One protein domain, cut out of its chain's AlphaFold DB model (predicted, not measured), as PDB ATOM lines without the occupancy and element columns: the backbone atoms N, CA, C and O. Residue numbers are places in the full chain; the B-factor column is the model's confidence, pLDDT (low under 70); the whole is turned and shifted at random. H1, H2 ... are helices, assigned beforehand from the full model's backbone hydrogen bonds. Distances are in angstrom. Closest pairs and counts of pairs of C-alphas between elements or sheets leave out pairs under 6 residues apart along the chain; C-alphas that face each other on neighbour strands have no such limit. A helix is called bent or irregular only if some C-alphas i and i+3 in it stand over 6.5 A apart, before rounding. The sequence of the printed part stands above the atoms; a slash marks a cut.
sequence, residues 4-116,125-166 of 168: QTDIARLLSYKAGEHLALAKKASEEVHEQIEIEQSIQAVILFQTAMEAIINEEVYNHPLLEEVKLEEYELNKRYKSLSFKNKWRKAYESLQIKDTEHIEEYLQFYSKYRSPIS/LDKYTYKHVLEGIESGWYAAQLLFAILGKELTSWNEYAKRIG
ATOM      1  N   GLN A   4     182.761 -65.310 291.192       82.56
ATOM      2  CA  GLN A   4     183.740 -66.282 290.694       82.56
ATOM      3  C   GLN A   4     184.415 -65.833 289.393       82.56
ATOM      4  O   GLN A   4     185.570 -66.185 289.170       82.56
ATOM      5  N   THR A   5     183.756 -65.012 288.565       80.94
ATOM      6  CA  THR A   5     184.386 -64.464 287.348       80.94
ATOM      7  C   THR A   5     185.478 -63.454 287.700       80.94
ATOM      8  O   THR A   5     186.554 -63.476 287.103       80.94
ATOM      9  N   ASP A   6     185.245 -62.607 288.706       84.69
ATOM     10  CA  ASP A   6     186.254 -61.655 289.184       84.69
ATOM     11  C   ASP A   6     187.462 -62.383 289.790       84.69
ATOM     12  O   ASP A   6     188.613 -62.048 289.492       84.69
ATOM     13  N   ILE A   7     187.205 -63.443 290.566       89.06
ATOM     14  CA  ILE A   7     188.246 -64.341 291.082       89.06
ATOM     15  C   ILE A   7     189.016 -64.986 289.926       89.06
ATOM     16  O   ILE A   7     190.245 -64.943 289.915       89.06
ATOM     17  N   ALA A   8     188.326 -65.540 288.926       93.25
ATOM     18  CA  ALA A   8     188.970 -66.166 287.777       93.25
ATOM     19  C   ALA A   8     189.875 -65.188 287.020       93.25
ATOM     20  O   ALA A   8     190.988 -65.547 286.633       93.25
ATOM     21  N   ARG A   9     189.433 -63.940 286.845       91.12
ATOM     22  CA  ARG A   9     190.211 -62.902 286.163       91.12
ATOM     23  C   ARG A   9     191.478 -62.548 286.947       91.12
ATOM     24  O   ARG A   9     192.554 -62.485 286.354       91.12
ATOM     25  N   LEU A  10     191.369 -62.384 288.267       93.69
ATOM     26  CA  LEU A  10     192.514 -62.139 289.150       93.69
ATOM     27  C   LEU A  10     193.520 -63.299 289.109       93.69
ATOM     28  O   LEU A  10     194.717 -63.075 288.923       93.69
ATOM     29  N   LEU A  11     193.035 -64.531 289.272       96.25
ATOM     30  CA  LEU A  11     193.865 -65.734 289.305       96.25
ATOM     31  C   LEU A  11     194.558 -65.982 287.965       96.25
ATOM     32  O   LEU A  11     195.750 -66.274 287.948       96.25
ATOM     33  N   SER A  12     193.839 -65.811 286.854       95.25
ATOM     34  CA  SER A  12     194.409 -65.950 285.511       95.25
ATOM     35  C   SER A  12     195.542 -64.955 285.307       95.25
ATOM     36  O   SER A  12     196.635 -65.362 284.938       95.25
ATOM     37  N   TYR A  13     195.325 -63.677 285.638       94.38
ATOM     38  CA  TYR A  13     196.348 -62.638 285.518       94.38
ATOM     39  C   TYR A  13     197.601 -62.953 286.350       94.38
ATOM     40  O   TYR A  13     198.719 -62.874 285.844       94.38
ATOM     41  N   LYS A  14     197.420 -63.389 287.603       97.12
ATOM     42  CA  LYS A  14     198.534 -63.813 288.462       97.12
ATOM     43  C   LYS A  14     199.259 -65.036 287.903       97.12
ATOM     44  O   LYS A  14     200.485 -65.081 287.946       97.12
ATOM     45  N   ALA A  15     198.535 -65.987 287.315       97.44
ATOM     46  CA  ALA A  15     199.157 -67.109 286.620       97.44
ATOM     47  C   ALA A  15     200.050 -66.641 285.460       97.44
ATOM     48  O   ALA A  15     201.136 -67.182 285.279       97.44
ATOM     49  N   GLY A  16     199.636 -65.608 284.718       96.69
ATOM     50  CA  GLY A  16     200.454 -64.999 283.667       96.69
ATOM     51  C   GLY A  16     201.724 -64.333 284.179       96.69
ATOM     52  O   GLY A  16     202.780 -64.515 283.582       96.69
ATOM     53  N   GLU A  17     201.652 -63.608 285.298       97.12
ATOM     54  CA  GLU A  17     202.842 -63.025 285.936       97.12
ATOM     55  C   GLU A  17     203.858 -64.115 286.314       97.12
ATOM     56  O   GLU A  17     205.038 -64.002 285.986       97.12
ATOM     57  N   HIS A  18     203.397 -65.206 286.930       98.25
ATOM     58  CA  HIS A  18     204.253 -66.349 287.249       98.25
ATOM     59  C   HIS A  18     204.809 -67.030 285.992       98.25
ATOM     60  O   HIS A  18     205.982 -67.393 285.955       98.25
ATOM     61  N   LEU A  19     204.015 -67.150 284.928       97.44
ATOM     62  CA  LEU A  19     204.477 -67.717 283.663       97.44
ATOM     63  C   LEU A  19     205.561 -66.850 282.999       97.44
ATOM     64  O   LEU A  19     206.510 -67.380 282.424       97.44
ATOM     65  N   ALA A  20     205.467 -65.524 283.122       97.38
ATOM     66  CA  ALA A  20     206.477 -64.593 282.625       97.38
ATOM     67  C   ALA A  20     207.786 -64.692 283.424       97.38
ATOM     68  O   ALA A  20     208.876 -64.670 282.850       97.38
ATOM     69  N   LEU A  21     207.690 -64.866 284.747       97.62
ATOM     70  CA  LEU A  21     208.850 -65.140 285.596       97.62
ATOM     71  C   LEU A  21     209.489 -66.496 285.264       97.62
ATOM     72  O   LEU A  21     210.714 -66.585 285.206       97.62
ATOM     73  N   ALA A  22     208.682 -67.524 284.986       97.38
ATOM     74  CA  ALA A  22     209.169 -68.830 284.548       97.38
ATOM     75  C   ALA A  22     209.915 -68.740 283.207       97.38
ATOM     76  O   ALA A  22     210.997 -69.308 283.083       97.38
ATOM     77  N   LYS A  23     209.393 -67.975 282.235       97.44
ATOM     78  CA  LYS A  23     210.072 -67.697 280.957       97.44
ATOM     79  C   LYS A  23     211.462 -67.115 281.182       97.44
ATOM     80  O   LYS A  23     212.440 -67.647 280.670       97.44
ATOM     81  N   LYS A  24     211.543 -66.052 281.988       97.00
ATOM     82  CA  LYS A  24     212.810 -65.390 282.307       97.00
ATOM     83  C   LYS A  24     213.796 -66.354 282.972       97.00
ATOM     84  O   LYS A  24     214.950 -66.418 282.571       97.00
ATOM     85  N   ALA A  25     213.335 -67.134 283.949       96.81
ATOM     86  CA  ALA A  25     214.168 -68.125 284.621       96.81
ATOM     87  C   ALA A  25     214.666 -69.220 283.664       96.81
ATOM     88  O   ALA A  25     215.812 -69.641 283.778       96.81
ATOM     89  N   SER A  26     213.839 -69.642 282.705       96.44
ATOM     90  CA  SER A  26     214.224 -70.608 281.671       96.44
ATOM     91  C   SER A  26     215.326 -70.057 280.756       96.44
ATOM     92  O   SER A  26     216.321 -70.731 280.499       96.44
ATOM     93  N   GLU A  27     215.202 -68.795 280.330       95.75
ATOM     94  CA  GLU A  27     216.210 -68.091 279.520       95.75
ATOM     95  C   GLU A  27     217.534 -67.880 280.278       95.75
ATOM     96  O   GLU A  27     218.609 -67.958 279.685       95.75
ATOM     97  N   GLU A  28     217.461 -67.650 281.593       96.12
ATOM     98  CA  GLU A  28     218.615 -67.485 282.490       96.12
ATOM     99  C   GLU A  28     219.165 -68.824 283.031       96.12
ATOM    100  O   GLU A  28     220.145 -68.838 283.774       96.12
ATOM    101  N   VAL A  29     218.573 -69.961 282.638       93.06
ATOM    102  CA  VAL A  29     218.958 -71.323 283.063       93.06
ATOM    103  C   VAL A  29     218.884 -71.505 284.593       93.06
ATOM    104  O   VAL A  29     219.698 -72.176 285.231       93.06
ATOM    105  N   HIS A  30     217.874 -70.898 285.214       95.31
ATOM    106  CA  HIS A  30     217.545 -71.012 286.633       95.31
ATOM    107  C   HIS A  30     216.434 -72.049 286.860       95.31
ATOM    108  O   HIS A  30     215.310 -71.705 287.224       95.31
ATOM    109  N   GLU A  31     216.763 -73.331 286.682       93.56
ATOM    110  CA  GLU A  31     215.808 -74.454 286.672       93.56
ATOM    111  C   GLU A  31     214.872 -74.491 287.891       93.56
ATOM    112  O   GLU A  31     213.657 -74.620 287.751       93.56
ATOM    113  N   GLN A  32     215.405 -74.316 289.104       94.25
ATOM    114  CA  GLN A  32     214.581 -74.343 290.315       94.25
ATOM    115  C   GLN A  32     213.549 -73.203 290.344       94.25
ATOM    116  O   GLN A  32     212.408 -73.414 290.756       94.25
ATOM    117  N   ILE A  33     213.941 -72.011 289.885       96.44
ATOM    118  CA  ILE A  33     213.049 -70.851 289.812       96.44
ATOM    119  C   ILE A  33     212.002 -71.089 288.723       96.44
ATOM    120  O   ILE A  33     210.819 -70.862 288.964       96.44
ATOM    121  N   GLU A  34     212.402 -71.599 287.555       97.06
ATOM    122  CA  GLU A  34     211.474 -71.954 286.479       97.06
ATOM    123  C   GLU A  34     210.392 -72.921 286.975       97.06
ATOM    124  O   GLU A  34     209.203 -72.664 286.770       97.06
ATOM    125  N   ILE A  35     210.791 -73.990 287.670       95.19
ATOM    126  CA  ILE A  35     209.881 -75.002 288.218       95.19
ATOM    127  C   ILE A  35     208.919 -74.386 289.236       95.19
ATOM    128  O   ILE A  35     207.711 -74.612 289.151       95.19
ATOM    129  N   GLU A  36     209.423 -73.601 290.191       95.62
ATOM    130  CA  GLU A  36     208.590 -72.980 291.223       95.62
ATOM    131  C   GLU A  36     207.538 -72.054 290.604       95.62
ATOM    132  O   GLU A  36     206.345 -72.183 290.886       95.62
ATOM    133  N   GLN A  37     207.964 -71.163 289.708       97.69
ATOM    134  CA  GLN A  37     207.072 -70.217 289.045       97.69
ATOM    135  C   GLN A  37     206.059 -70.940 288.143       97.69
ATOM    136  O   GLN A  37     204.873 -70.610 288.148       97.69
ATOM    137  N   SER A  38     206.485 -71.992 287.445       96.94
ATOM    138  CA  SER A  38     205.609 -72.838 286.629       96.94
ATOM    139  C   SER A  38     204.543 -73.551 287.466       96.94
ATOM    140  O   SER A  38     203.377 -73.594 287.073       96.94
ATOM    141  N   ILE A  39     204.893 -74.067 288.649       95.31
ATOM    142  CA  ILE A  39     203.935 -74.674 289.586       95.31
ATOM    143  C   ILE A  39     202.906 -73.640 290.063       95.31
ATOM    144  O   ILE A  39     201.710 -73.934 290.063       95.31
ATOM    145  N   GLN A  40     203.340 -72.430 290.431       96.25
ATOM    146  CA  GLN A  40     202.419 -71.361 290.839       96.25
ATOM    147  C   GLN A  40     201.457 -70.988 289.702       96.25
ATOM    148  O   GLN A  40     200.245 -70.914 289.918       96.25
ATOM    149  N   ALA A  41     201.973 -70.840 288.476       97.12
ATOM    150  CA  ALA A  41     201.159 -70.568 287.293       97.12
ATOM    151  C   ALA A  41     200.100 -71.662 287.063       97.12
ATOM    152  O   ALA A  41     198.924 -71.347 286.872       97.12
ATOM    153  N   VAL A  42     200.485 -72.941 287.161       96.31
ATOM    154  CA  VAL A  42     199.576 -74.096 287.050       96.31
ATOM    155  C   VAL A  42     198.433 -74.006 288.063       96.31
ATOM    156  O   VAL A  42     197.268 -74.103 287.677       96.31
ATOM    157  N   ILE A  43     198.749 -73.827 289.351       94.81
ATOM    158  CA  ILE A  43     197.750 -73.814 290.431       94.81
ATOM    159  C   ILE A  43     196.743 -72.688 290.203       94.81
ATOM    160  O   ILE A  43     195.529 -72.916 290.237       94.81
ATOM    161  N   LEU A  44     197.243 -71.478 289.955       96.75
ATOM    162  CA  LEU A  44     196.417 -70.288 289.795       96.75
ATOM    163  C   LEU A  44     195.528 -70.392 288.554       96.75
ATOM    164  O   LEU A  44     194.319 -70.180 288.650       96.75
ATOM    165  N   PHE A  45     196.094 -70.792 287.413       97.25
ATOM    166  CA  PHE A  45     195.344 -70.903 286.167       97.25
ATOM    167  C   PHE A  45     194.257 -71.976 286.245       97.25
ATOM    168  O   PHE A  45     193.108 -71.740 285.882       97.25
ATOM    169  N   GLN A  46     194.576 -73.151 286.786       95.56
ATOM    170  CA  GLN A  46     193.591 -74.225 286.889       95.56
ATOM    171  C   GLN A  46     192.480 -73.901 287.891       95.56
ATOM    172  O   GLN A  46     191.341 -74.319 287.691       95.56
ATOM    173  N   THR A  47     192.786 -73.136 288.941       95.06
ATOM    174  CA  THR A  47     191.770 -72.612 289.866       95.06
ATOM    175  C   THR A  47     190.885 -71.573 289.173       95.06
ATOM    176  O   THR A  47     189.670 -71.578 289.359       95.06
ATOM    177  N   ALA A  48     191.456 -70.723 288.314       96.38
ATOM    178  CA  ALA A  48     190.681 -69.789 287.503       96.38
ATOM    179  C   ALA A  48     189.715 -70.513 286.553       96.38
ATOM    180  O   ALA A  48     188.538 -70.169 286.488       96.38
ATOM    181  N   MET A  49     190.185 -71.559 285.874       96.69
ATOM    182  CA  MET A  49     189.366 -72.377 284.975       96.69
ATOM    183  C   MET A  49     188.245 -73.125 285.709       96.69
ATOM    184  O   MET A  49     187.163 -73.314 285.156       96.69
ATOM    185  N   GLU A  50     188.475 -73.546 286.956       95.06
ATOM    186  CA  GLU A  50     187.426 -74.087 287.833       95.06
ATOM    187  C   GLU A  50     186.377 -73.039 288.192       95.06
ATOM    188  O   GLU A  50     185.182 -73.323 288.117       95.06
ATOM    189  N   ALA A  51     186.809 -71.834 288.563       95.12
ATOM    190  CA  ALA A  51     185.908 -70.734 288.880       95.12
ATOM    191  C   ALA A  51     185.053 -70.337 287.665       95.12
ATOM    192  O   ALA A  51     183.845 -70.163 287.805       95.12
ATOM    193  N   ILE A  52     185.649 -70.287 286.466       96.12
ATOM    194  CA  ILE A  52     184.927 -70.046 285.210       96.12
ATOM    195  C   ILE A  52     183.818 -71.081 285.028       96.12
ATOM    196  O   ILE A  52     182.647 -70.722 284.966       96.12
ATOM    197  N   ILE A  53     184.158 -72.371 284.967       96.31
ATOM    198  CA  ILE A  53     183.160 -73.383 284.604       96.31
ATOM    199  C   ILE A  53     182.061 -73.527 285.662       96.31
ATOM    200  O   ILE A  53     180.910 -73.776 285.317       96.31
ATOM    201  N   ASN A  54     182.387 -73.344 286.945       95.06
ATOM    202  CA  ASN A  54     181.393 -73.379 288.014       95.06
ATOM    203  C   ASN A  54     180.414 -72.202 287.920       95.06
ATOM    204  O   ASN A  54     179.211 -72.409 288.079       95.06
ATOM    205  N   GLU A  55     180.906 -70.993 287.635       94.31
ATOM    206  CA  GLU A  55     180.055 -69.821 287.428       94.31
ATOM    207  C   GLU A  55     179.139 -70.010 286.218       94.31
ATOM    208  O   GLU A  55     177.937 -69.756 286.310       94.31
ATOM    209  N   GLU A  56     179.691 -70.478 285.096       95.06
ATOM    210  CA  GLU A  56     178.928 -70.634 283.859       95.06
ATOM    211  C   GLU A  56     177.852 -71.712 283.987       95.06
ATOM    212  O   GLU A  56     176.699 -71.457 283.644       95.06
ATOM    213  N   VAL A  57     178.181 -72.877 284.558       95.44
ATOM    214  CA  VAL A  57     177.193 -73.938 284.814       95.44
ATOM    215  C   VAL A  57     176.080 -73.446 285.738       95.44
ATOM    216  O   VAL A  57     174.922 -73.793 285.541       95.44
ATOM    217  N   TYR A  58     176.387 -72.628 286.748       93.12
ATOM    218  CA  TYR A  58     175.371 -72.192 287.706       93.12
ATOM    219  C   TYR A  58     174.436 -71.103 287.156       93.12
ATOM    220  O   TYR A  58     173.242 -71.086 287.491       93.12
ATOM    221  N   ASN A  59     174.966 -70.200 286.327       92.75
ATOM    222  CA  ASN A  59     174.282 -68.962 285.955       92.75
ATOM    223  C   ASN A  59     173.810 -68.896 284.500       92.75
ATOM    224  O   ASN A  59     172.908 -68.108 284.215       92.75
ATOM    225  N   HIS A  60     174.406 -69.649 283.572       95.06
ATOM    226  CA  HIS A  60     174.079 -69.494 282.159       95.06
ATOM    227  C   HIS A  60     172.899 -70.389 281.734       95.06
ATOM    228  O   HIS A  60     172.990 -71.607 281.880       95.06
ATOM    229  N   PRO A  61     171.821 -69.844 281.126       95.44
ATOM    230  CA  PRO A  61     170.633 -70.627 280.755       95.44
ATOM    231  C   PRO A  61     170.910 -71.799 279.805       95.44
ATOM    232  O   PRO A  61     170.280 -72.845 279.910       95.44
ATOM    233  N   LEU A  62     171.873 -71.643 278.891       96.31
ATOM    234  CA  LEU A  62     172.266 -72.715 277.964       96.31
ATOM    235  C   LEU A  62     172.926 -73.922 278.652       96.31
ATOM    236  O   LEU A  62     173.093 -74.948 278.011       96.31
ATOM    237  N   LEU A  63     173.308 -73.810 279.928       97.19
ATOM    238  CA  LEU A  63     173.940 -74.879 280.705       97.19
ATOM    239  C   LEU A  63     173.006 -75.460 281.778       97.19
ATOM    240  O   LEU A  63     173.462 -76.182 282.667       97.19
ATOM    241  N   GLU A  64     171.699 -75.185 281.692       96.44
ATOM    242  CA  GLU A  64     170.710 -75.646 282.673       96.44
ATOM    243  C   GLU A  64     170.694 -77.177 282.806       96.44
ATOM    244  O   GLU A  64     170.595 -77.696 283.912       96.44
ATOM    245  N   GLU A  65     170.884 -77.927 281.717       96.00
ATOM    246  CA  GLU A  65     170.968 -79.394 281.778       96.00
ATOM    247  C   GLU A  65     172.152 -79.873 282.633       96.00
ATOM    248  O   GLU A  65     172.011 -80.770 283.467       96.00
ATOM    249  N   VAL A  66     173.312 -79.225 282.484       97.25
ATOM    250  CA  VAL A  66     174.519 -79.533 283.265       97.25
ATOM    251  C   VAL A  66     174.312 -79.163 284.736       97.25
ATOM    252  O   VAL A  66     174.721 -79.902 285.635       97.25
ATOM    253  N   LYS A  67     173.639 -78.038 284.995       96.50
ATOM    254  CA  LYS A  67     173.276 -77.580 286.339       96.50
ATOM    255  C   LYS A  67     172.321 -78.538 287.042       96.50
ATOM    256  O   LYS A  67     172.518 -78.834 288.221       96.50
ATOM    257  N   LEU A  68     171.301 -79.026 286.338       95.81
ATOM    258  CA  LEU A  68     170.351 -80.003 286.866       95.81
ATOM    259  C   LEU A  68     171.061 -81.307 287.230       95.81
ATOM    260  O   LEU A  68     170.825 -81.854 288.305       95.81
ATOM    261  N   GLU A  69     171.985 -81.776 286.394       95.19
ATOM    262  CA  GLU A  69     172.781 -82.963 286.706       95.19
ATOM    263  C   GLU A  69     173.680 -82.764 287.938       95.19
ATOM    264  O   GLU A  69     173.712 -83.622 288.825       95.19
ATOM    265  N   GLU A  70     174.369 -81.621 288.037       93.56
ATOM    266  CA  GLU A  70     175.148 -81.243 289.225       93.56
ATOM    267  C   GLU A  70     174.261 -81.231 290.481       93.56
ATOM    268  O   GLU A  70     174.646 -81.748 291.532       93.56
ATOM    269  N   TYR A  71     173.046 -80.684 290.382       94.12
ATOM    270  CA  TYR A  71     172.080 -80.648 291.477       94.12
ATOM    271  C   TYR A  71     171.627 -82.052 291.910       94.12
ATOM    272  O   TYR A  71     171.618 -82.354 293.106       94.12
ATOM    273  N   GLU A  72     171.302 -82.940 290.967       94.19
ATOM    274  CA  GLU A  72     170.903 -84.321 291.272       94.19
ATOM    275  C   GLU A  72     172.036 -85.129 291.921       94.19
ATOM    276  O   GLU A  72     171.794 -85.915 292.845       94.19
ATOM    277  N   LEU A  73     173.284 -84.920 291.497       92.06
ATOM    278  CA  LEU A  73     174.448 -85.527 292.148       92.06
ATOM    279  C   LEU A  73     174.647 -84.993 293.570       92.06
ATOM    280  O   LEU A  73     174.913 -85.784 294.484       92.06
ATOM    281  N   ASN A  74     174.452 -83.689 293.779       90.94
ATOM    282  CA  ASN A  74     174.627 -83.047 295.082       90.94
ATOM    283  C   ASN A  74     173.656 -83.589 296.141       90.94
ATOM    284  O   ASN A  74     174.040 -83.706 297.305       90.94
ATOM    285  N   LYS A  75     172.457 -84.055 295.756       92.25
ATOM    286  CA  LYS A  75     171.536 -84.778 296.664       92.25
ATOM    287  C   LYS A  75     172.156 -86.034 297.287       92.25
ATOM    288  O   LYS A  75     171.690 -86.505 298.320       92.25
ATOM    289  N   ARG A  76     173.191 -86.595 296.658       92.81
ATOM    290  CA  ARG A  76     173.942 -87.772 297.122       92.81
ATOM    291  C   ARG A  76     175.322 -87.408 297.681       92.81
ATOM    292  O   ARG A  76     176.175 -88.290 297.757       92.81
ATOM    293  N   TYR A  77     175.551 -86.140 298.038       87.25
ATOM    294  CA  TYR A  77     176.847 -85.608 298.484       87.25
ATOM    295  C   TYR A  77     177.975 -85.816 297.455       87.25
ATOM    296  O   TYR A  77     179.123 -86.084 297.814       87.25
ATOM    297  N   LYS A  78     177.646 -85.741 296.160       90.75
ATOM    298  CA  LYS A  78     178.589 -85.860 295.040       90.75
ATOM    299  C   LYS A  78     178.485 -84.636 294.138       90.75
ATOM    300  O   LYS A  78     177.421 -84.054 294.036       90.75
ATOM    301  N   SER A  79     179.552 -84.321 293.417       91.38
ATOM    302  CA  SER A  79     179.557 -83.292 292.376       91.38
ATOM    303  C   SER A  79     180.150 -83.844 291.084       91.38
ATOM    304  O   SER A  79     180.884 -84.842 291.090       91.38
ATOM    305  N   LEU A  80     179.835 -83.210 289.955       93.19
ATOM    306  CA  LEU A  80     180.549 -83.441 288.712       93.19
ATOM    307  C   LEU A  80     182.017 -83.084 288.924       93.19
ATOM    308  O   LEU A  80     182.368 -82.017 289.434       93.19
ATOM    309  N   SER A  81     182.893 -83.983 288.483       92.75
ATOM    310  CA  SER A  81     184.318 -83.674 288.424       92.75
ATOM    311  C   SER A  81     184.563 -82.475 287.506       92.75
ATOM    312  O   SER A  81     183.823 -82.271 286.542       92.75
ATOM    313  N   PHE A  82     185.641 -81.725 287.750       92.69
ATOM    314  CA  PHE A  82     186.071 -80.622 286.881       92.69
ATOM    315  C   PHE A  82     186.063 -81.004 285.394       92.69
ATOM    316  O   PHE A  82     185.494 -80.304 284.558       92.69
ATOM    317  N   LYS A  83     186.623 -82.178 285.084       94.56
ATOM    318  CA  LYS A  83     186.673 -82.738 283.733       94.56
ATOM    319  C   LYS A  83     185.279 -82.936 283.132       94.56
ATOM    320  O   LYS A  83     185.056 -82.608 281.969       94.56
ATOM    321  N   ASN A  84     184.343 -83.458 283.925       95.62
ATOM    322  CA  ASN A  84     182.975 -83.691 283.473       95.62
ATOM    323  C   ASN A  84     182.209 -82.381 283.284       95.62
ATOM    324  O   ASN A  84     181.440 -82.298 282.336       95.62
ATOM    325  N   LYS A  85     182.436 -81.364 284.128       96.31
ATOM    326  CA  LYS A  85     181.807 -80.043 283.971       96.31
ATOM    327  C   LYS A  85     182.160 -79.417 282.623       96.31
ATOM    328  O   LYS A  85     181.263 -79.025 281.889       96.31
ATOM    329  N   TRP A  86     183.444 -79.406 282.261       97.38
ATOM    330  CA  TRP A  86     183.893 -78.882 280.968       97.38
ATOM    331  C   TRP A  86     183.345 -79.669 279.779       97.38
ATOM    332  O   TRP A  86     182.789 -79.072 278.862       97.38
ATOM    333  N   ARG A  87     183.449 -81.005 279.801       97.25
ATOM    334  CA  ARG A  87     182.952 -81.842 278.698       97.25
ATOM    335  C   ARG A  87     181.448 -81.704 278.498       97.25
ATOM    336  O   ARG A  87     181.013 -81.463 277.382       97.25
ATOM    337  N   LYS A  88     180.669 -81.766 279.579       97.12
ATOM    338  CA  LYS A  88     179.211 -81.609 279.514       97.12
ATOM    339  C   LYS A  88     178.797 -80.212 279.071       97.12
ATOM    340  O   LYS A  88     177.825 -80.084 278.341       97.12
ATOM    341  N   ALA A  89     179.541 -79.176 279.460       97.50
ATOM    342  CA  ALA A  89     179.302 -77.834 278.946       97.50
ATOM    343  C   ALA A  89     179.552 -77.757 277.433       97.50
ATOM    344  O   ALA A  89     178.709 -77.240 276.711       97.50
ATOM    345  N   TYR A  90     180.653 -78.326 276.935       97.81
ATOM    346  CA  TYR A  90     180.933 -78.388 275.495       97.81
ATOM    347  C   TYR A  90     179.869 -79.181 274.727       97.81
ATOM    348  O   TYR A  90     179.416 -78.735 273.675       97.81
ATOM    349  N   GLU A  91     179.439 -80.321 275.272       96.56
ATOM    350  CA  GLU A  91     178.367 -81.150 274.713       96.56
ATOM    351  C   GLU A  91     177.038 -80.380 274.648       96.56
ATOM    352  O   GLU A  91     176.425 -80.306 273.584       96.56
ATOM    353  N   SER A  92     176.623 -79.758 275.756       96.81
ATOM    354  CA  SER A  92     175.366 -79.002 275.866       96.81
ATOM    355  C   SER A  92     175.339 -77.786 274.932       96.81
ATOM    356  O   SER A  92     174.325 -77.497 274.298       96.81
ATOM    357  N   LEU A  93     176.486 -77.126 274.761       96.81
ATOM    358  CA  LEU A  93     176.662 -75.987 273.858       96.81
ATOM    359  C   LEU A  93     176.952 -76.387 272.402       96.81
ATOM    360  O   LEU A  93     177.108 -75.511 271.553       96.81
ATOM    361  N   GLN A  94     177.033 -77.687 272.102       96.38
ATOM    362  CA  GLN A  94     177.335 -78.230 270.772       96.38
ATOM    363  C   GLN A  94     178.655 -77.705 270.172       96.38
ATOM    364  O   GLN A  94     178.782 -77.543 268.953       96.38
ATOM    365  N   ILE A  95     179.660 -77.457 271.017       95.56
ATOM    366  CA  ILE A  95     180.993 -77.020 270.590       95.56
ATOM    367  C   ILE A  95     181.716 -78.212 269.961       95.56
ATOM    368  O   ILE A  95     182.049 -79.183 270.637       95.56
ATOM    369  N   LYS A  96     181.941 -78.146 268.645       94.56
ATOM    370  CA  LYS A  96     182.593 -79.223 267.876       94.56
ATOM    371  C   LYS A  96     184.114 -79.167 267.917       94.56
ATOM    372  O   LYS A  96     184.757 -80.193 267.722       94.56
ATOM    373  N   ASP A  97     184.666 -77.980 268.128       94.12
ATOM    374  CA  ASP A  97     186.101 -77.788 268.278       94.12
ATOM    375  C   ASP A  97     186.508 -78.157 269.709       94.12
ATOM    376  O   ASP A  97     186.300 -77.389 270.650       94.12
ATOM    377  N   THR A  98     186.985 -79.390 269.884       95.25
ATOM    378  CA  THR A  98     187.299 -79.968 271.198       95.25
ATOM    379  C   THR A  98     188.791 -80.196 271.430       95.25
ATOM    380  O   THR A  98     189.166 -80.676 272.500       95.25
ATOM    381  N   GLU A  99     189.651 -79.853 270.468       96.69
ATOM    382  CA  GLU A  99     191.089 -80.139 270.531       96.69
ATOM    383  C   GLU A  99     191.725 -79.469 271.754       96.69
ATOM    384  O   GLU A  99     192.220 -80.148 272.658       96.69
ATOM    385  N   HIS A 100     191.574 -78.149 271.863       96.12
ATOM    386  CA  HIS A 100     192.146 -77.364 272.956       96.12
ATOM    387  C   HIS A 100     191.629 -77.762 274.342       96.12
ATOM    388  O   HIS A 100     192.394 -77.793 275.310       96.12
ATOM    389  N   ILE A 101     190.339 -78.098 274.475       97.06
ATOM    390  CA  ILE A 101     189.815 -78.527 275.775       97.06
ATOM    391  C   ILE A 101     190.353 -79.907 276.160       97.06
ATOM    392  O   ILE A 101     190.701 -80.117 277.319       97.06
ATOM    393  N   GLU A 102     190.481 -80.849 275.227       97.25
ATOM    394  CA  GLU A 102     191.021 -82.172 275.543       97.25
ATOM    395  C   GLU A 102     192.510 -82.112 275.900       97.25
ATOM    396  O   GLU A 102     192.921 -82.739 276.882       97.25
ATOM    397  N   GLU A 103     193.299 -81.298 275.197       96.75
ATOM    398  CA  GLU A 103     194.683 -80.981 275.572       96.75
ATOM    399  C   GLU A 103     194.761 -80.384 276.981       96.75
ATOM    400  O   GLU A 103     195.514 -80.865 277.836       96.75
ATOM    401  N   TYR A 104     193.923 -79.387 277.270       97.00
ATOM    402  CA  TYR A 104     193.893 -78.754 278.582       97.00
ATOM    403  C   TYR A 104     193.477 -79.728 279.695       97.00
ATOM    404  O   TYR A 104     194.050 -79.716 280.785       97.00
ATOM    405  N   LEU A 105     192.519 -80.626 279.454       95.25
ATOM    406  CA  LEU A 105     192.099 -81.626 280.443       95.25
ATOM    407  C   LEU A 105     193.192 -82.675 280.709       95.25
ATOM    408  O   LEU A 105     193.314 -83.175 281.840       95.25
ATOM    409  N   GLN A 106     194.009 -83.003 279.705       94.25
ATOM    410  CA  GLN A 106     195.208 -83.825 279.885       94.25
ATOM    411  C   GLN A 106     196.261 -83.085 280.718       94.25
ATOM    412  O   GLN A 106     196.774 -83.650 281.691       94.25
ATOM    413  N   PHE A 107     196.520 -81.814 280.404       94.25
ATOM    414  CA  PHE A 107     197.390 -80.936 281.185       94.25
ATOM    415  C   PHE A 107     196.927 -80.837 282.647       94.25
ATOM    416  O   PHE A 107     197.695 -81.131 283.565       94.25
ATOM    417  N   TYR A 108     195.647 -80.554 282.889       91.31
ATOM    418  CA  TYR A 108     195.048 -80.516 284.224       91.31
ATOM    419  C   TYR A 108     195.342 -81.789 285.023       91.31
ATOM    420  O   TYR A 108     195.851 -81.741 286.147       91.31
ATOM    421  N   SER A 109     195.091 -82.949 284.414       87.62
ATOM    422  CA  SER A 109     195.273 -84.249 285.065       87.62
ATOM    423  C   SER A 109     196.745 -84.543 285.379       87.62
ATOM    424  O   SER A 109     197.064 -85.053 286.456       87.62
ATOM    425  N   LYS A 110     197.656 -84.202 284.459       88.81
ATOM    426  CA  LYS A 110     199.097 -84.478 284.569       88.81
ATOM    427  C   LYS A 110     199.814 -83.546 285.551       88.81
ATOM    428  O   LYS A 110     200.794 -83.973 286.175       88.81
ATOM    429  N   TYR A 111     199.345 -82.307 285.695       87.75
ATOM    430  CA  TYR A 111     200.035 -81.258 286.452       87.75
ATOM    431  C   TYR A 111     199.392 -80.972 287.817       87.75
ATOM    432  O   TYR A 111     200.118 -80.874 288.801       87.75
ATOM    433  N   ARG A 112     198.056 -80.941 287.946       78.69
ATOM    434  CA  ARG A 112     197.409 -80.586 289.226       78.69
ATOM    435  C   ARG A 112     197.488 -81.676 290.278       78.69
ATOM    436  O   ARG A 112     197.851 -81.426 291.423       78.69
ATOM    437  N   SER A 113     197.107 -82.896 289.894       73.94
ATOM    438  CA  SER A 113     196.950 -83.999 290.849       73.94
ATOM    439  C   SER A 113     198.237 -84.291 291.634       73.94
ATOM    440  O   SER A 113     198.134 -84.510 292.838       73.94
ATOM    441  N   PRO A 114     199.429 -84.263 291.014       76.88
ATOM    442  CA  PRO A 114     200.717 -84.361 291.705       76.88
ATOM    443  C   PRO A 114     200.982 -83.267 292.747       76.88
ATOM    444  O   PRO A 114     201.507 -83.569 293.812       76.88
ATOM    445  N   ILE A 115     200.592 -82.019 292.465       78.38
ATOM    446  CA  ILE A 115     200.763 -80.886 293.387       78.38
ATOM    447  C   ILE A 115     199.808 -81.021 294.578       78.38
ATOM    448  O   ILE A 115     200.215 -80.890 295.727       78.38
ATOM    449  N   SER A 116     198.525 -81.283 294.312       73.00
ATOM    450  CA  SER A 116     197.485 -81.297 295.351       73.00
ATOM    451  C   SER A 116     197.457 -82.591 296.171       73.00
ATOM    452  O   SER A 116     197.016 -82.589 297.319       73.00
ATOM    453  N   LEU A 125     209.852 -83.144 289.366       83.88
ATOM    454  CA  LEU A 125     209.318 -81.820 289.066       83.88
ATOM    455  C   LEU A 125     209.765 -81.325 287.681       83.88
ATOM    456  O   LEU A 125     209.257 -80.319 287.201       83.88
ATOM    457  N   ASP A 126     210.614 -82.081 286.989       83.75
ATOM    458  CA  ASP A 126     211.244 -81.711 285.711       83.75
ATOM    459  C   ASP A 126     210.224 -81.555 284.571       83.75
ATOM    460  O   ASP A 126     210.516 -81.038 283.501       83.75
ATOM    461  N   LYS A 127     208.979 -81.994 284.787       87.38
ATOM    462  CA  LYS A 127     207.867 -81.754 283.861       87.38
ATOM    463  C   LYS A 127     207.303 -80.329 283.931       87.38
ATOM    464  O   LYS A 127     206.596 -79.943 283.000       87.38
ATOM    465  N   TYR A 128     207.550 -79.581 285.011       92.38
ATOM    466  CA  TYR A 128     207.069 -78.207 285.234       92.38
ATOM    467  C   TYR A 128     208.010 -77.175 284.606       92.38
ATOM    468  O   TYR A 128     208.403 -76.209 285.243       92.38
ATOM    469  N   THR A 129     208.370 -77.387 283.347       95.25
ATOM    470  CA  THR A 129     209.095 -76.389 282.558       95.25
ATOM    471  C   THR A 129     208.130 -75.326 282.046       95.25
ATOM    472  O   THR A 129     206.993 -75.662 281.687       95.25
ATOM    473  N   TYR A 130     208.621 -74.107 281.858       96.44
ATOM    474  CA  TYR A 130     207.926 -72.995 281.224       96.44
ATOM    475  C   TYR A 130     207.241 -73.422 279.922       96.44
ATOM    476  O   TYR A 130     206.048 -73.185 279.769       96.44
ATOM    477  N   LYS A 131     207.948 -74.128 279.028       96.00
ATOM    478  CA  LYS A 131     207.401 -74.566 277.733       96.00
ATOM    479  C   LYS A 131     206.120 -75.395 277.881       96.00
ATOM    480  O   LYS A 131     205.081 -75.027 277.346       96.00
ATOM    481  N   HIS A 132     206.177 -76.495 278.629       95.81
ATOM    482  CA  HIS A 132     205.010 -77.365 278.801       95.81
ATOM    483  C   HIS A 132     203.856 -76.682 279.551       95.81
ATOM    484  O   HIS A 132     202.689 -76.988 279.307       95.81
ATOM    485  N   VAL A 133     204.165 -75.785 280.495       96.69
ATOM    486  CA  VAL A 133     203.130 -75.033 281.214       96.69
ATOM    487  C   VAL A 133     202.499 -73.967 280.320       96.69
ATOM    488  O   VAL A 133     201.285 -73.795 280.381       96.69
ATOM    489  N   LEU A 134     203.278 -73.309 279.460       97.12
ATOM    490  CA  LEU A 134     202.785 -72.376 278.450       97.12
ATOM    491  C   LEU A 134     201.778 -73.057 277.524       97.12
ATOM    492  O   LEU A 134     200.659 -72.572 277.421       97.12
ATOM    493  N   GLU A 135     202.154 -74.191 276.926       96.62
ATOM    494  CA  GLU A 135     201.291 -74.969 276.025       96.62
ATOM    495  C   GLU A 135     199.967 -75.341 276.716       96.62
ATOM    496  O   GLU A 135     198.885 -75.108 276.186       96.62
ATOM    497  N   GLY A 136     200.031 -75.841 277.955       96.88
ATOM    498  CA  GLY A 136     198.834 -76.199 278.716       96.88
ATOM    499  C   GLY A 136     197.939 -75.009 279.075       96.88
ATOM    500  O   GLY A 136     196.711 -75.124 279.028       96.88
ATOM    501  N   ILE A 137     198.528 -73.868 279.445       97.38
ATOM    502  CA  ILE A 137     197.779 -72.636 279.732       97.38
ATOM    503  C   ILE A 137     197.156 -72.081 278.450       97.38
ATOM    504  O   ILE A 137     195.997 -71.674 278.482       97.38
ATOM    505  N   GLU A 138     197.879 -72.104 277.334       97.62
ATOM    506  CA  GLU A 138     197.394 -71.659 276.029       97.62
ATOM    507  C   GLU A 138     196.168 -72.468 275.581       97.62
ATOM    508  O   GLU A 138     195.115 -71.878 275.325       97.62
ATOM    509  N   SER A 139     196.234 -73.808 275.593       98.00
ATOM    510  CA  SER A 139     195.081 -74.655 275.248       98.00
ATOM    511  C   SER A 139     193.891 -74.399 276.182       98.00
ATOM    512  O   SER A 139     192.746 -74.303 275.739       98.00
ATOM    513  N   GLY A 140     194.135 -74.213 277.485       97.62
ATOM    514  CA  GLY A 140     193.072 -73.859 278.430       97.62
ATOM    515  C   GLY A 140     192.462 -72.486 278.154       97.62
ATOM    516  O   GLY A 140     191.247 -72.315 278.267       97.62
ATOM    517  N   TRP A 141     193.281 -71.514 277.752       97.38
ATOM    518  CA  TRP A 141     192.824 -70.174 277.413       97.38
ATOM    519  C   TRP A 141     191.927 -70.205 276.179       97.38
ATOM    520  O   TRP A 141     190.812 -69.685 276.231       97.38
ATOM    521  N   TYR A 142     192.349 -70.879 275.105       97.38
ATOM    522  CA  TYR A 142     191.519 -71.056 273.912       97.38
ATOM    523  C   TYR A 142     190.211 -71.783 274.226       97.38
ATOM    524  O   TYR A 142     189.148 -71.354 273.774       97.38
ATOM    525  N   ALA A 143     190.253 -72.813 275.074       97.50
ATOM    526  CA  ALA A 143     189.049 -73.514 275.500       97.50
ATOM    527  C   ALA A 143     188.060 -72.594 276.248       97.50
ATOM    528  O   ALA A 143     186.844 -72.677 276.043       97.50
ATOM    529  N   ALA A 144     188.558 -71.691 277.095       97.06
ATOM    530  CA  ALA A 144     187.730 -70.689 277.762       97.06
ATOM    531  C   ALA A 144     187.203 -69.622 276.789       97.06
ATOM    532  O   ALA A 144     186.053 -69.203 276.913       97.06
ATOM    533  N   GLN A 145     188.002 -69.209 275.799       95.88
ATOM    534  CA  GLN A 145     187.569 -68.261 274.770       95.88
ATOM    535  C   GLN A 145     186.420 -68.823 273.930       95.88
ATOM    536  O   GLN A 145     185.435 -68.118 273.716       95.88
ATOM    537  N   LEU A 146     186.513 -70.083 273.495       96.12
ATOM    538  CA  LEU A 146     185.441 -70.757 272.754       96.12
ATOM    539  C   LEU A 146     184.164 -70.865 273.588       96.12
ATOM    540  O   LEU A 146     183.086 -70.535 273.096       96.12
ATOM    541  N   LEU A 147     184.289 -71.257 274.861       96.75
ATOM    542  CA  LEU A 147     183.161 -71.277 275.791       96.75
ATOM    543  C   LEU A 147     182.496 -69.895 275.853       96.75
ATOM    544  O   LEU A 147     181.301 -69.773 275.607       96.75
ATOM    545  N   PHE A 148     183.264 -68.841 276.135       95.81
ATOM    546  CA  PHE A 148     182.723 -67.490 276.295       95.81
ATOM    547  C   PHE A 148     182.083 -66.964 275.012       95.81
ATOM    548  O   PHE A 148     180.993 -66.400 275.086       95.81
ATOM    549  N   ALA A 149     182.688 -67.212 273.849       94.94
ATOM    550  CA  ALA A 149     182.140 -66.797 272.563       94.94
ATOM    551  C   ALA A 149     180.732 -67.371 272.320       94.94
ATOM    552  O   ALA A 149     179.832 -66.633 271.920       94.94
ATOM    553  N   ILE A 150     180.512 -68.658 272.618       96.12
ATOM    554  CA  ILE A 150     179.193 -69.298 272.473       96.12
ATOM    555  C   ILE A 150     178.189 -68.780 273.508       96.12
ATOM    556  O   ILE A 150     177.006 -68.629 273.207       96.12
ATOM    557  N   LEU A 151     178.656 -68.451 274.712       95.12
ATOM    558  CA  LEU A 151     177.842 -67.850 275.770       95.12
ATOM    559  C   LEU A 151     177.588 -66.340 275.561       95.12
ATOM    560  O   LEU A 151     176.999 -65.692 276.424       95.12
ATOM    561  N   GLY A 152     178.039 -65.752 274.444       93.81
ATOM    562  CA  GLY A 152     177.870 -64.324 274.154       93.81
ATOM    563  C   GLY A 152     178.681 -63.403 275.074       93.81
ATOM    564  O   GLY A 152     178.288 -62.263 275.315       93.81
ATOM    565  N   LYS A 153     179.795 -63.903 275.617       92.62
ATOM    566  CA  LYS A 153     180.724 -63.194 276.505       92.62
ATOM    567  C   LYS A 153     182.055 -62.952 275.803       92.62
ATOM    568  O   LYS A 153     182.471 -63.709 274.932       92.62
ATOM    569  N   GLU A 154     182.763 -61.920 276.242       89.06
ATOM    570  CA  GLU A 154     184.101 -61.616 275.737       89.06
ATOM    571  C   GLU A 154     185.182 -62.062 276.726       89.06
ATOM    572  O   GLU A 154     185.140 -61.746 277.920       89.06
ATOM    573  N   LEU A 155     186.190 -62.762 276.205       91.94
ATOM    574  CA  LEU A 155     187.456 -63.028 276.879       91.94
ATOM    575  C   LEU A 155     188.585 -62.490 276.003       91.94
ATOM    576  O   LEU A 155     188.600 -62.715 274.791       91.94
ATOM    577  N   THR A 156     189.543 -61.795 276.614       92.25
ATOM    578  CA  THR A 156     190.723 -61.293 275.906       92.25
ATOM    579  C   THR A 156     191.412 -62.426 275.140       92.25
ATOM    580  O   THR A 156     191.664 -63.485 275.701       92.25
ATOM    581  N   SER A 157     191.737 -62.161 273.874       93.56
ATOM    582  CA  SER A 157     192.891 -62.716 273.161       93.56
ATOM    583  C   SER A 157     193.907 -63.553 273.939       93.56
ATOM    584  O   SER A 157     194.559 -62.924 274.763       93.56
ATOM    585  N   TRP A 158     194.189 -64.837 273.656       93.69
ATOM    586  CA  TRP A 158     195.464 -65.413 274.133       93.69
ATOM    587  C   TRP A 158     196.652 -64.558 273.669       93.69
ATOM    588  O   TRP A 158     197.444 -64.102 274.483       93.69
ATOM    589  N   ASN A 159     196.713 -64.227 272.377       92.88
ATOM    590  CA  ASN A 159     197.776 -63.395 271.805       92.88
ATOM    591  C   ASN A 159     197.879 -62.014 272.465       92.88
ATOM    592  O   ASN A 159     198.972 -61.495 272.704       92.88
ATOM    593  N   GLU A 160     196.734 -61.392 272.746       93.44
ATOM    594  CA  GLU A 160     196.704 -60.099 273.423       93.44
ATOM    595  C   GLU A 160     197.135 -60.226 274.889       93.44
ATOM    596  O   GLU A 160     197.919 -59.411 275.375       93.44
ATOM    597  N   TYR A 161     196.658 -61.257 275.578       92.56
ATOM    598  CA  TYR A 161     197.011 -61.564 276.953       92.56
ATOM    599  C   TYR A 161     198.507 -61.859 277.098       92.56
ATOM    600  O   TYR A 161     199.182 -61.176 277.865       92.56
ATOM    601  N   ALA A 162     199.044 -62.778 276.294       92.12
ATOM    602  CA  ALA A 162     200.453 -63.153 276.247       92.12
ATOM    603  C   ALA A 162     201.349 -61.929 275.997       92.12
ATOM    604  O   ALA A 162     202.307 -61.687 276.734       92.12
ATOM    605  N   LYS A 163     200.962 -61.056 275.054       93.31
ATOM    606  CA  LYS A 163     201.652 -59.779 274.818       93.31
ATOM    607  C   LYS A 163     201.658 -58.878 276.058       93.31
ATOM    608  O   LYS A 163     202.679 -58.246 276.321       93.31
ATOM    609  N   ARG A 164     200.549 -58.785 276.802       91.31
ATOM    610  CA  ARG A 164     200.452 -57.952 278.018       91.31
ATOM    611  C   ARG A 164     201.366 -58.449 279.136       91.31
ATOM    612  O   ARG A 164     201.945 -57.621 279.830       91.31
ATOM    613  N   ILE A 165     201.518 -59.763 279.286       91.00
ATOM    614  CA  ILE A 165     202.389 -60.372 280.305       91.00
ATOM    615  C   ILE A 165     203.837 -60.579 279.828       91.00
ATOM    616  O   ILE A 165     204.653 -61.114 280.567       91.00
ATOM    617  N   GLY A 166     204.186 -60.134 278.615       88.62
ATOM    618  CA  GLY A 166     205.562 -60.187 278.103       88.62
ATOM    619  C   GLY A 166     206.002 -61.563 277.596       88.62
ATOM    620  O   GLY A 166     207.196 -61.855 277.555       88.62
TER     621      GLY A 166
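This is residues 4 to 116 and 125 to 166 of the 168 residues of an uncharacterized protein of Candidatus Roizmanbacteria bacterium (UniProt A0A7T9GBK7). Three long helices, H1, H2 and H6, lie side by side as an elongated bundle, with H2, the longest, touching the most other helices. At one end of H2 the helical hairpin of H3 and H4 turns off to the side, and H5 crosses H2 and H6 obliquely; after H6 the printed part folds back, ending with the short H7 near H6 and H1. The printed part has 155 residues with seven named helices, H1 to H7 in order along the chain, and no named strand; its class is all helix. It is compact, with a radius of gyration of the C-alphas of 15.9 A, and its C-alphas span 50 by 32 by 27 A.

H2, residues 31 to 59, is 41.9 A long, from C-alpha 31 at (215.808, -74.454, 286.672) to C-alpha 59 at (174.282, -68.962, 285.955). H1, residues 4 to 27, is 34.4 A long and begins with C-alpha 4 at (183.740, -66.282, 290.694). H6, residues 130 to 150, is 30.3 A long, and H5, residues 99 to 116, is 25.7 A long. H3 holds residues 61 to 74, H4 residues 82 to 92, and H7 residues 158 to 164, ending with C-alpha 164 at (200.452, -57.952, 278.018). H3 is irregular, with C-alphas 62 and 65 7.8 A apart; H5 is irregular, but only just, with C-alphas 110 and 113 6.7 A apart, and has a kink of 26 degrees near residue 110.

H2 is the hub, touching five helices. It forms a helical hairpin with H1 at a shallow tilt of 20 degrees, opposite ways; their closest C-alphas, of Ala 8 and Ala 48, are 4.0 A apart. H6 touches H2 at a shallow tilt of 14 degrees, the same way, closest at the C-alphas of Ser 38 and Tyr 130, 5.9 A. Residues 19 to 26 of H1 touch H6, closest at the C-alphas of Ala 22 and Tyr 130, 5.5 A. H5 touches H6 at a steep tilt of 54 degrees, closest at the C-alphas of His 100 and Ser 139, 4.6 A, and touches H2 at Ile 43 and Arg 112, whose C-alphas are 6.9 A apart. H3 touches H2 only at the corner, about perpendicular at 79 degrees, the C-alphas of Val 57 and Leu 63 being 5.3 A apart. H4 touches H2, closest at the C-alphas of Ile 53 and Trp 86, 6.6 A. H6 and H7 only just touch, with 3 pairs of C-alphas within 8 A, the closest those of Trp 141 and Trp 158, 6.4 A. In H1, H2, H4, H6 and H7 every O i to N i+4 pair is within hydrogen-bond range; in H3 it is 8 of 10 and in H5 11 of 14.

The farthest C-alphas, of Glu 28 and Lys 75, are 52.1 A apart. Residues 117 to 124 are not printed, and C-alphas 116 and 125 are 13.4 A apart across this cut. Of the links that are printed whole, none is long. Residues 72 to 77, of which 72 to 74 belong to H3, stand free. The mean pLDDT of the printed part is 94.0, and no printed residue is under 70.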